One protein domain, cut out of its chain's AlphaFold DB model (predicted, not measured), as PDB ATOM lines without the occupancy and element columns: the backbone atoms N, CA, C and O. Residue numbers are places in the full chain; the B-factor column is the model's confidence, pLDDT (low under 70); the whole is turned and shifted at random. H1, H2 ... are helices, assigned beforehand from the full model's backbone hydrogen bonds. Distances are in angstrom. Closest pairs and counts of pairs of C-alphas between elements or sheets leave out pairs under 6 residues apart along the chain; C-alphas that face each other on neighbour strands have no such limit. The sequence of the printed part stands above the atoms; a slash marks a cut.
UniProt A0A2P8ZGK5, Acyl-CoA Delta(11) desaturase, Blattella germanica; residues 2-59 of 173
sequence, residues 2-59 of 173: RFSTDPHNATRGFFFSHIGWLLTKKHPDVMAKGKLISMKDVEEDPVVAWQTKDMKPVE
ATOM      1  N   ARG A   2     -23.601  60.075 -20.235       40.38
ATOM      2  CA  ARG A   2     -23.919  59.099 -19.173       40.38
ATOM      3  C   ARG A   2     -22.894  57.961 -19.242       40.38
ATOM      4  O   ARG A   2     -22.767  57.332 -20.286       40.38
ATOM      5  N   PHE A   3     -22.150  57.745 -18.162       45.94
ATOM      6  CA  PHE A   3     -21.132  56.698 -18.056       45.94
ATOM      7  C   PHE A   3     -21.780  55.305 -18.142       45.94
ATOM      8  O   PHE A   3     -22.709  55.001 -17.396       45.94
ATOM      9  N   SER A   4     -21.314  54.476 -19.082       56.03
ATOM     10  CA  SER A   4     -21.870  53.154 -19.406       56.03
ATOM     11  C   SER A   4     -21.230  52.076 -18.534       56.03
ATOM     12  O   SER A   4     -20.325  51.370 -18.973       56.03
ATOM     13  N   THR A   5     -21.681  51.961 -17.290       69.88
ATOM     14  CA  THR A   5     -21.217  50.915 -16.358       69.88
ATOM     15  C   THR A   5     -22.076  49.658 -16.401       69.88
ATOM     16  O   THR A   5     -21.746  48.670 -15.756       69.88
ATOM     17  N   ASP A   6     -23.140  49.696 -17.198       74.06
ATOM     18  CA  ASP A   6     -23.957  48.547 -17.558       74.06
ATOM     19  C   ASP A   6     -23.265  47.732 -18.680       74.06
ATOM     20  O   ASP A   6     -22.995  48.288 -19.758       74.06
ATOM     21  N   PRO A   7     -22.945  46.441 -18.455       71.81
ATOM     22  CA  PRO A   7     -22.334  45.570 -19.460       71.81
ATOM     23  C   PRO A   7     -23.218  45.318 -20.694       71.81
ATOM     24  O   PRO A   7     -22.674  45.144 -21.786       71.81
ATOM     25  N   HIS A   8     -24.545  45.353 -20.554       78.12
ATOM     26  CA  HIS A   8     -25.532  45.101 -21.616       78.12
ATOM     27  C   HIS A   8     -26.404  46.338 -21.873       78.12
ATOM     28  O   HIS A   8     -27.607  46.257 -22.110       78.12
ATOM     29  N   ASN A   9     -25.764  47.508 -21.864       78.06
ATOM     30  CA  ASN A   9     -26.420  48.804 -21.980       78.06
ATOM     31  C   ASN A   9     -27.391  48.909 -23.178       78.06
ATOM     32  O   ASN A   9     -26.971  49.010 -24.337       78.06
ATOM     33  N   ALA A  10     -28.692  48.982 -22.877       76.38
ATOM     34  CA  ALA A  10     -29.774  49.119 -23.853       76.38
ATOM     35  C   ALA A  10     -29.694  50.405 -24.692       76.38
ATOM     36  O   ALA A  10     -30.156  50.426 -25.834       76.38
ATOM     37  N   THR A  11     -29.040  51.466 -24.199       80.19
ATOM     38  CA  THR A  11     -28.865  52.708 -24.971       80.19
ATOM     39  C   THR A  11     -27.901  52.554 -26.147       80.19
ATOM     40  O   THR A  11     -27.893  53.398 -27.041       80.19
ATOM     41  N   ARG A  12     -27.121  51.464 -26.195       72.12
ATOM     42  CA  ARG A  12     -26.271  51.097 -27.341       72.12
ATOM     43  C   ARG A  12     -27.039  50.361 -28.448       72.12
ATOM     44  O   ARG A  12     -26.436  49.956 -29.438       72.12
ATOM     45  N   GLY A  13     -28.354  50.211 -28.289       76.44
ATOM     46  CA  GLY A  13     -29.262  49.604 -29.254       76.44
ATOM     47  C   GLY A  13     -29.696  48.190 -28.869       76.44
ATOM     48  O   GLY A  13     -29.028  47.484 -28.106       76.44
ATOM     49  N   PHE A  14     -30.826  47.769 -29.444       74.56
ATOM     50  CA  PHE A  14     -31.431  46.454 -29.215       74.56
ATOM     51  C   PHE A  14     -30.445  45.312 -29.490       74.56
ATOM     52  O   PHE A  14     -30.226  44.460 -28.639       74.56
ATOM     53  N   PHE A  15     -29.759  45.336 -30.637       71.19
ATOM     54  CA  PHE A  15     -28.810  44.278 -30.995       71.19
ATOM     55  C   PHE A  15     -27.655  44.152 -29.990       71.19
ATOM     56  O   PHE A  15     -27.272  43.041 -29.627       71.19
ATOM     57  N   PHE A  16     -27.117  45.280 -29.510       71.81
ATOM     58  CA  PHE A  16     -26.014  45.282 -28.551       71.81
ATOM     59  C   PHE A  16     -26.432  44.708 -27.194       71.81
ATOM     60  O   PHE A  16     -25.735  43.847 -26.667       71.81
ATOM     61  N   SER A  17     -27.568  45.157 -26.658       76.62
ATOM     62  CA  SER A  17     -28.082  44.695 -25.361       76.62
ATOM     63  C   SER A  17     -28.560  43.245 -25.380       76.62
ATOM     64  O   SER A  17     -28.425  42.562 -24.373       76.62
ATOM     65  N   HIS A  18     -29.047  42.745 -26.521       61.03
ATOM     66  CA  HIS A  18     -29.552  41.376 -26.621       61.03
ATOM     67  C   HIS A  18     -28.436  40.336 -26.812       61.03
ATOM     68  O   HIS A  18     -28.365  39.373 -26.058       61.03
ATOM     69  N   ILE A  19     -27.546  40.524 -27.797       56.81
ATOM     70  CA  ILE A  19     -26.479  39.542 -28.105       56.81
ATOM     71  C   ILE A  19     -25.119  40.169 -28.435       56.81
ATOM     72  O   ILE A  19     -24.084  39.517 -28.313       56.81
ATOM     73  N   GLY A  20     -25.083  41.435 -28.854       61.06
ATOM     74  CA  GLY A  20     -23.860  42.074 -29.337       61.06
ATOM     75  C   GLY A  20     -22.808  42.304 -28.250       61.06
ATOM     76  O   GLY A  20     -21.616  42.313 -28.554       61.06
ATOM     77  N   TRP A  21     -23.208  42.437 -26.983       72.00
ATOM     78  CA  TRP A  21     -22.275  42.592 -25.865       72.00
ATOM     79  C   TRP A  21     -21.361  41.368 -25.682       72.00
ATOM     80  O   TRP A  21     -20.190  41.547 -25.355       72.00
ATOM     81  N   LEU A  22     -21.840  40.156 -25.996       70.75
ATOM     82  CA  LEU A  22     -21.044  38.921 -25.960       70.75
ATOM     83  C   LEU A  22     -19.936  38.895 -27.023       70.75
ATOM     84  O   LEU A  22     -18.918  38.231 -26.849       70.75
ATOM     85  N   LEU A  23     -20.121  39.633 -28.119       70.44
ATOM     86  CA  LEU A  23     -19.221  39.644 -29.275       70.44
ATOM     87  C   LEU A  23     -18.196  40.788 -29.226       70.44
ATOM     88  O   LEU A  23     -17.404  40.955 -30.154       70.44
ATOM     89  N   THR A  24     -18.201  41.602 -28.165       74.06
ATOM     90  CA  THR A  24     -17.344  42.789 -28.049       74.06
ATOM     91  C   THR A  24     -16.540  42.788 -26.754       74.06
ATOM     92  O   THR A  24     -16.921  42.191 -25.750       74.06
ATOM     93  N   LYS A  25     -15.397  43.482 -26.754       78.81
ATOM     94  CA  LYS A  25     -14.625  43.682 -25.522       78.81
ATOM     95  C   LYS A  25     -15.429  44.544 -24.545       78.81
ATOM     96  O   LYS A  25     -16.001  45.562 -24.941       78.81
ATOM     97  N   LYS A  26     -15.422  44.156 -23.266       78.44
ATOM     98  CA  LYS A  26     -16.041  44.926 -22.177       78.44
ATOM     99  C   LYS A  26     -15.479  46.351 -22.149       78.44
ATOM    100  O   LYS A  26     -14.283  46.562 -22.347       78.44
ATOM    101  N   HIS A  27     -16.347  47.326 -21.885       80.44
ATOM    102  CA  HIS A  27     -15.944  48.726 -21.769       80.44
ATOM    103  C   HIS A  27     -15.002  48.921 -20.558       80.44
ATOM    104  O   HIS A  27     -15.249  48.303 -19.517       80.44
ATOM    105  N   PRO A  28     -13.961  49.776 -20.640       81.12
ATOM    106  CA  PRO A  28     -13.042  50.033 -19.527       81.12
ATOM    107  C   PRO A  28     -13.745  50.386 -18.213       81.12
ATOM    108  O   PRO A  28     -13.391  49.840 -17.172       81.12
ATOM    109  N   ASP A  29     -14.801  51.199 -18.271       78.62
ATOM    110  CA  ASP A  29     -15.570  51.597 -17.083       78.62
ATOM    111  C   ASP A  29     -16.301  50.425 -16.412       78.62
ATOM    112  O   ASP A  29     -16.398  50.385 -15.187       78.62
ATOM    113  N   VAL A  30     -16.781  49.446 -17.192       75.94
ATOM    114  CA  VAL A  30     -17.409  48.220 -16.664       75.94
ATOM    115  C   VAL A  30     -16.363  47.388 -15.923       75.94
ATOM    116  O   VAL A  30     -16.630  46.871 -14.843       75.94
ATOM    117  N   MET A  31     -15.146  47.298 -16.466       75.62
ATOM    118  CA  MET A  31     -14.045  46.581 -15.815       75.62
ATOM    119  C   MET A  31     -13.549  47.301 -14.559       75.62
ATOM    120  O   MET A  31     -13.262  46.652 -13.557       75.62
ATOM    121  N   ALA A  32     -13.447  48.631 -14.599       79.44
ATOM    122  CA  ALA A  32     -12.994  49.434 -13.470       79.44
ATOM    123  C   ALA A  32     -13.988  49.380 -12.304       79.44
ATOM    124  O   ALA A  32     -13.577  49.138 -11.174       79.44
ATOM    125  N   LYS A  33     -15.293  49.539 -12.574       78.19
ATOM    126  CA  LYS A  33     -16.322  49.462 -11.527       78.19
ATOM    127  C   LYS A  33     -16.603  48.040 -11.060       78.19
ATOM    128  O   LYS A  33     -16.843  47.857  -9.876       78.19
ATOM    129  N   GLY A  34     -16.507  47.040 -11.937       73.31
ATOM    130  CA  GLY A  34     -16.656  45.637 -11.542       73.31
ATOM    131  C   GLY A  34     -15.641  45.206 -10.478       73.31
ATOM    132  O   GLY A  34     -15.987  44.444  -9.590       73.31
ATOM    133  N   LYS A  35     -14.420  45.762 -10.502       75.56
ATOM    134  CA  LYS A  35     -13.396  45.514  -9.469       75.56
ATOM    135  C   LYS A  35     -13.711  46.131  -8.103       75.56
ATOM    136  O   LYS A  35     -13.067  45.765  -7.129       75.56
ATOM    137  N   LEU A  36     -14.632  47.094  -8.039       78.81
ATOM    138  CA  LEU A  36     -15.053  47.724  -6.783       78.81
ATOM    139  C   LEU A  36     -16.148  46.918  -6.075       78.81
ATOM    140  O   LEU A  36     -16.430  47.180  -4.910       78.81
ATOM    141  N   ILE A  37     -16.774  45.965  -6.770       73.06
ATOM    142  CA  ILE A  37     -17.809  45.101  -6.208       73.06
ATOM    143  C   ILE A  37     -17.110  43.975  -5.445       73.06
ATOM    144  O   ILE A  37     -16.307  43.234  -6.013       73.06
ATOM    145  N   SER A  38     -17.394  43.869  -4.147       74.75
ATOM    146  CA  SER A  38     -16.888  42.782  -3.308       74.75
ATOM    147  C   SER A  38     -17.551  41.468  -3.717       74.75
ATOM    148  O   SER A  38     -18.765  41.357  -3.611       74.75
ATOM    149  N   MET A  39     -16.752  40.481  -4.130       73.75
ATOM    150  CA  MET A  39     -17.202  39.115  -4.457       73.75
ATOM    151  C   MET A  39     -16.912  38.122  -3.321       73.75
ATOM    152  O   MET A  39     -16.918  36.913  -3.526       73.75
ATOM    153  N   LYS A  40     -16.592  38.635  -2.126       73.69
ATOM    154  CA  LYS A  40     -16.109  37.842  -0.991       73.69
ATOM    155  C   LYS A  40     -17.095  36.747  -0.570       73.69
ATOM    156  O   LYS A  40     -16.676  35.643  -0.258       73.69
ATOM    157  N   ASP A  41     -18.389  37.044  -0.601       76.12
ATOM    158  CA  ASP A  41     -19.472  36.099  -0.319       76.12
ATOM    159  C   ASP A  41     -19.530  34.948  -1.335       76.12
ATOM    160  O   ASP A  41     -19.723  33.796  -0.957       76.12
ATOM    161  N   VAL A  42     -19.300  35.248  -2.614       75.88
ATOM    162  CA  VAL A  42     -19.287  34.261  -3.703       75.88
ATOM    163  C   VAL A  42     -18.013  33.407  -3.673       75.88
ATOM    164  O   VAL A  42     -18.066  32.207  -3.934       75.88
ATOM    165  N   GLU A  43     -16.865  34.011  -3.359       75.31
ATOM    166  CA  GLU A  43     -15.564  33.330  -3.289       75.31
ATOM    167  C   GLU A  43     -15.432  32.415  -2.061       75.31
ATOM    168  O   GLU A  43     -14.713  31.415  -2.112       75.31
ATOM    169  N   GLU A  44     -16.131  32.732  -0.967       80.50
ATOM    170  CA  GLU A  44     -16.162  31.925   0.256       80.50
ATOM    171  C   GLU A  44     -17.156  30.746   0.181       80.50
ATOM    172  O   GLU A  44     -17.096  29.852   1.031       80.50
ATOM    173  N   ASP A  45     -18.032  30.690  -0.833       78.00
ATOM    174  CA  ASP A  45     -18.997  29.599  -1.008       78.00
ATOM    175  C   ASP A  45     -18.317  28.326  -1.576       78.00
ATOM    176  O   ASP A  45     -17.868  28.299  -2.733       78.00
ATOM    177  N   PRO A  46     -18.260  27.217  -0.808       77.38
ATOM    178  CA  PRO A  46     -17.607  25.984  -1.243       77.38
ATOM    179  C   PRO A  46     -18.317  25.297  -2.420       77.38
ATOM    180  O   PRO A  46     -17.671  24.561  -3.167       77.38
ATOM    181  N   VAL A  47     -19.622  25.525  -2.612       80.25
ATOM    182  CA  VAL A  47     -20.396  25.011  -3.751       80.25
ATOM    183  C   VAL A  47     -20.004  25.752  -5.025       80.25
ATOM    184  O   VAL A  47     -19.742  25.110  -6.044       80.25
ATOM    185  N   VAL A  48     -19.895  27.081  -4.966       74.19
ATOM    186  CA  VAL A  48     -19.457  27.899  -6.110       74.19
ATOM    187  C   VAL A  48     -17.996  27.605  -6.460       74.19
ATOM    188  O   VAL A  48     -17.657  27.418  -7.633       74.19
ATOM    189  N   ALA A  49     -17.124  27.476  -5.455       76.56
ATOM    190  CA  ALA A  49     -15.727  27.091  -5.656       76.56
ATOM    191  C   ALA A  49     -15.593  25.690  -6.281       76.56
ATOM    192  O   ALA A  49     -14.753  25.472  -7.155       76.56
ATOM    193  N   TRP A  50     -16.442  24.736  -5.880       78.44
ATOM    194  CA  TRP A  50     -16.497  23.407  -6.490       78.44
ATOM    195  C   TRP A  50     -17.006  23.451  -7.938       78.44
ATOM    196  O   TRP A  50     -16.396  22.835  -8.813       78.44
ATOM    197  N   GLN A  51     -18.069  24.212  -8.216       70.81
ATOM    198  CA  GLN A  51     -18.640  24.350  -9.557       70.81
ATOM    199  C   GLN A  51     -17.630  24.954 -10.545       70.81
ATOM    200  O   GLN A  51     -17.471  24.457 -11.659       70.81
ATOM    201  N   THR A  52     -16.934  26.016 -10.142       70.94
ATOM    202  CA  THR A  52     -16.007  26.759 -11.012       70.94
ATOM    203  C   THR A  52     -14.697  26.018 -11.283       70.94
ATOM    204  O   THR A  52     -14.065  26.269 -12.309       70.94
ATOM    205  N   LYS A  53     -14.308  25.070 -10.420       70.94
ATOM    206  CA  LYS A  53     -13.066  24.292 -10.546       70.94
ATOM    207  C   LYS A  53     -13.019  23.404 -11.795       70.94
ATOM    208  O   LYS A  53     -11.960  23.294 -12.405       70.94
ATOM    209  N   ASP A  54     -14.151  22.811 -12.179       66.56
ATOM    210  CA  ASP A  54     -14.252  21.831 -13.277       66.56
ATOM    211  C   ASP A  54     -15.371  22.174 -14.284       66.56
ATOM    212  O   ASP A  54     -15.914  21.294 -14.961       66.56
ATOM    213  N   MET A  55     -15.739  23.456 -14.392       62.47
ATOM    214  CA  MET A  55     -16.793  23.926 -15.295       62.47
ATOM    215  C   MET A  55     -16.458  23.583 -16.759       62.47
ATOM    216  O   MET A  55     -15.561  24.162 -17.373       62.47
ATOM    217  N   LYS A  56     -17.197  22.628 -17.333       60.25
ATOM    218  CA  LYS A  56     -17.116  22.249 -18.753       60.25
ATOM    219  C   LYS A  56     -18.148  23.045 -19.562       60.25
ATOM    220  O   LYS A  56     -19.228  23.308 -19.037       60.25
ATOM    221  N   PRO A  57     -17.877  23.381 -20.836       51.12
ATOM    222  CA  PRO A  57     -18.853  24.017 -21.720       51.12
ATOM    223  C   PRO A  57     -19.891  22.978 -22.170       51.12
ATOM    224  O   PRO A  57     -19.830  22.457 -23.281       51.12
ATOM    225  N   VAL A  58     -20.794  22.598 -21.266       49.34
ATOM    226  CA  VAL A  58     -21.881  21.649 -21.527       49.34
ATOM    227  C   VAL A  58     -23.218  22.336 -21.287       49.34
ATOM    228  O   VAL A  58     -23.462  22.894 -20.221       49.34
ATOM    229  N   GLU A  59     -24.084  22.295 -22.294       43.06
ATOM    230  CA  GLU A  59     -25.427  22.866 -22.218       43.06
ATOM    231  C   GLU A  59     -26.332  21.954 -21.384       43.06
ATOM    232  O   GLU A  59     -26.488  20.766 -21.681       43.06
TER     233      GLU A  59
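This is residues 2 to 59 of the 173 residues of the protein "Acyl-CoA Delta(11) desaturase" of Blattella germanica (UniProt A0A2P8ZGK5). This is a flat, open horseshoe of five short helices strung round an empty middle: residues 2 to 34, with H1, H2 and H3, make a small body, and residues 35 to 59, with H4 and H5, stick out from it as a long curved arm that stands free. No helix touches another, and the arm ends in a tail, residues 54 to 59, beyond H5. There are 58 residues printed, with five named helices in the order H1, H2, H3, H4, H5 and no named strand; the class is all helix, though named helices hold 28 of the 58 residues, under half. The whole is loose, with a radius of gyration of the C-alphas of 14.8 A, and spans 38 by 30 by 15 A.

Look first at the longest helix, H5, residues 46 to 53. Before it comes H4, residues 40 to 43, close but not clearly touching it: two pairs of C-alphas are within 8 A, and the closest, those of Glu 43 and Ala 49, are 6.7 A apart. Go back along the chain to H3, residues 28 to 34, which is apart from both H4 and H5. Farther back is H2, residues 20 to 23, apart from H3. H1, residues 14 to 18, and H2 meet only through their link, and H1 is apart from H3, H4 and H5. In the backbones of H1, H3 and H5 every O i to N i+4 pair is within hydrogen-bond range; H2 and H4 are too short for such a pair, and their single O i to N i+3 pair is within range in H2 but not in H4.

Find C-alpha 46 at (-17.607, 25.984, -1.243); from there H5 runs 10.5 A to C-alpha 53 at (-13.066, 24.292, -10.546). H4 runs 5.1 A from Lys 40 to Glu 43, and H3 runs 9.8 A from Pro 28 to Gly 34. H2 measures 5.2 A from Gly 20 to Leu 23. For H1, begin at C-alpha 14 at (-31.431, 46.454, -29.215); it measures 6.0 A to His 18. Before it, residues 2 to 13 hold no named element.

The two C-alphas farthest apart are those of Arg 2 and Asp 54, at 39.0 A. Without the free stretch, the body of 33 residues spans 24 by 20 by 10 A. The printed part has no cut, and the four links between helices are tight. In the B-factor column you will find a mean pLDDT of the printed part of 71.2, with residues 2 to 5, 18 to 20 and 54 to 59 of this model under 70.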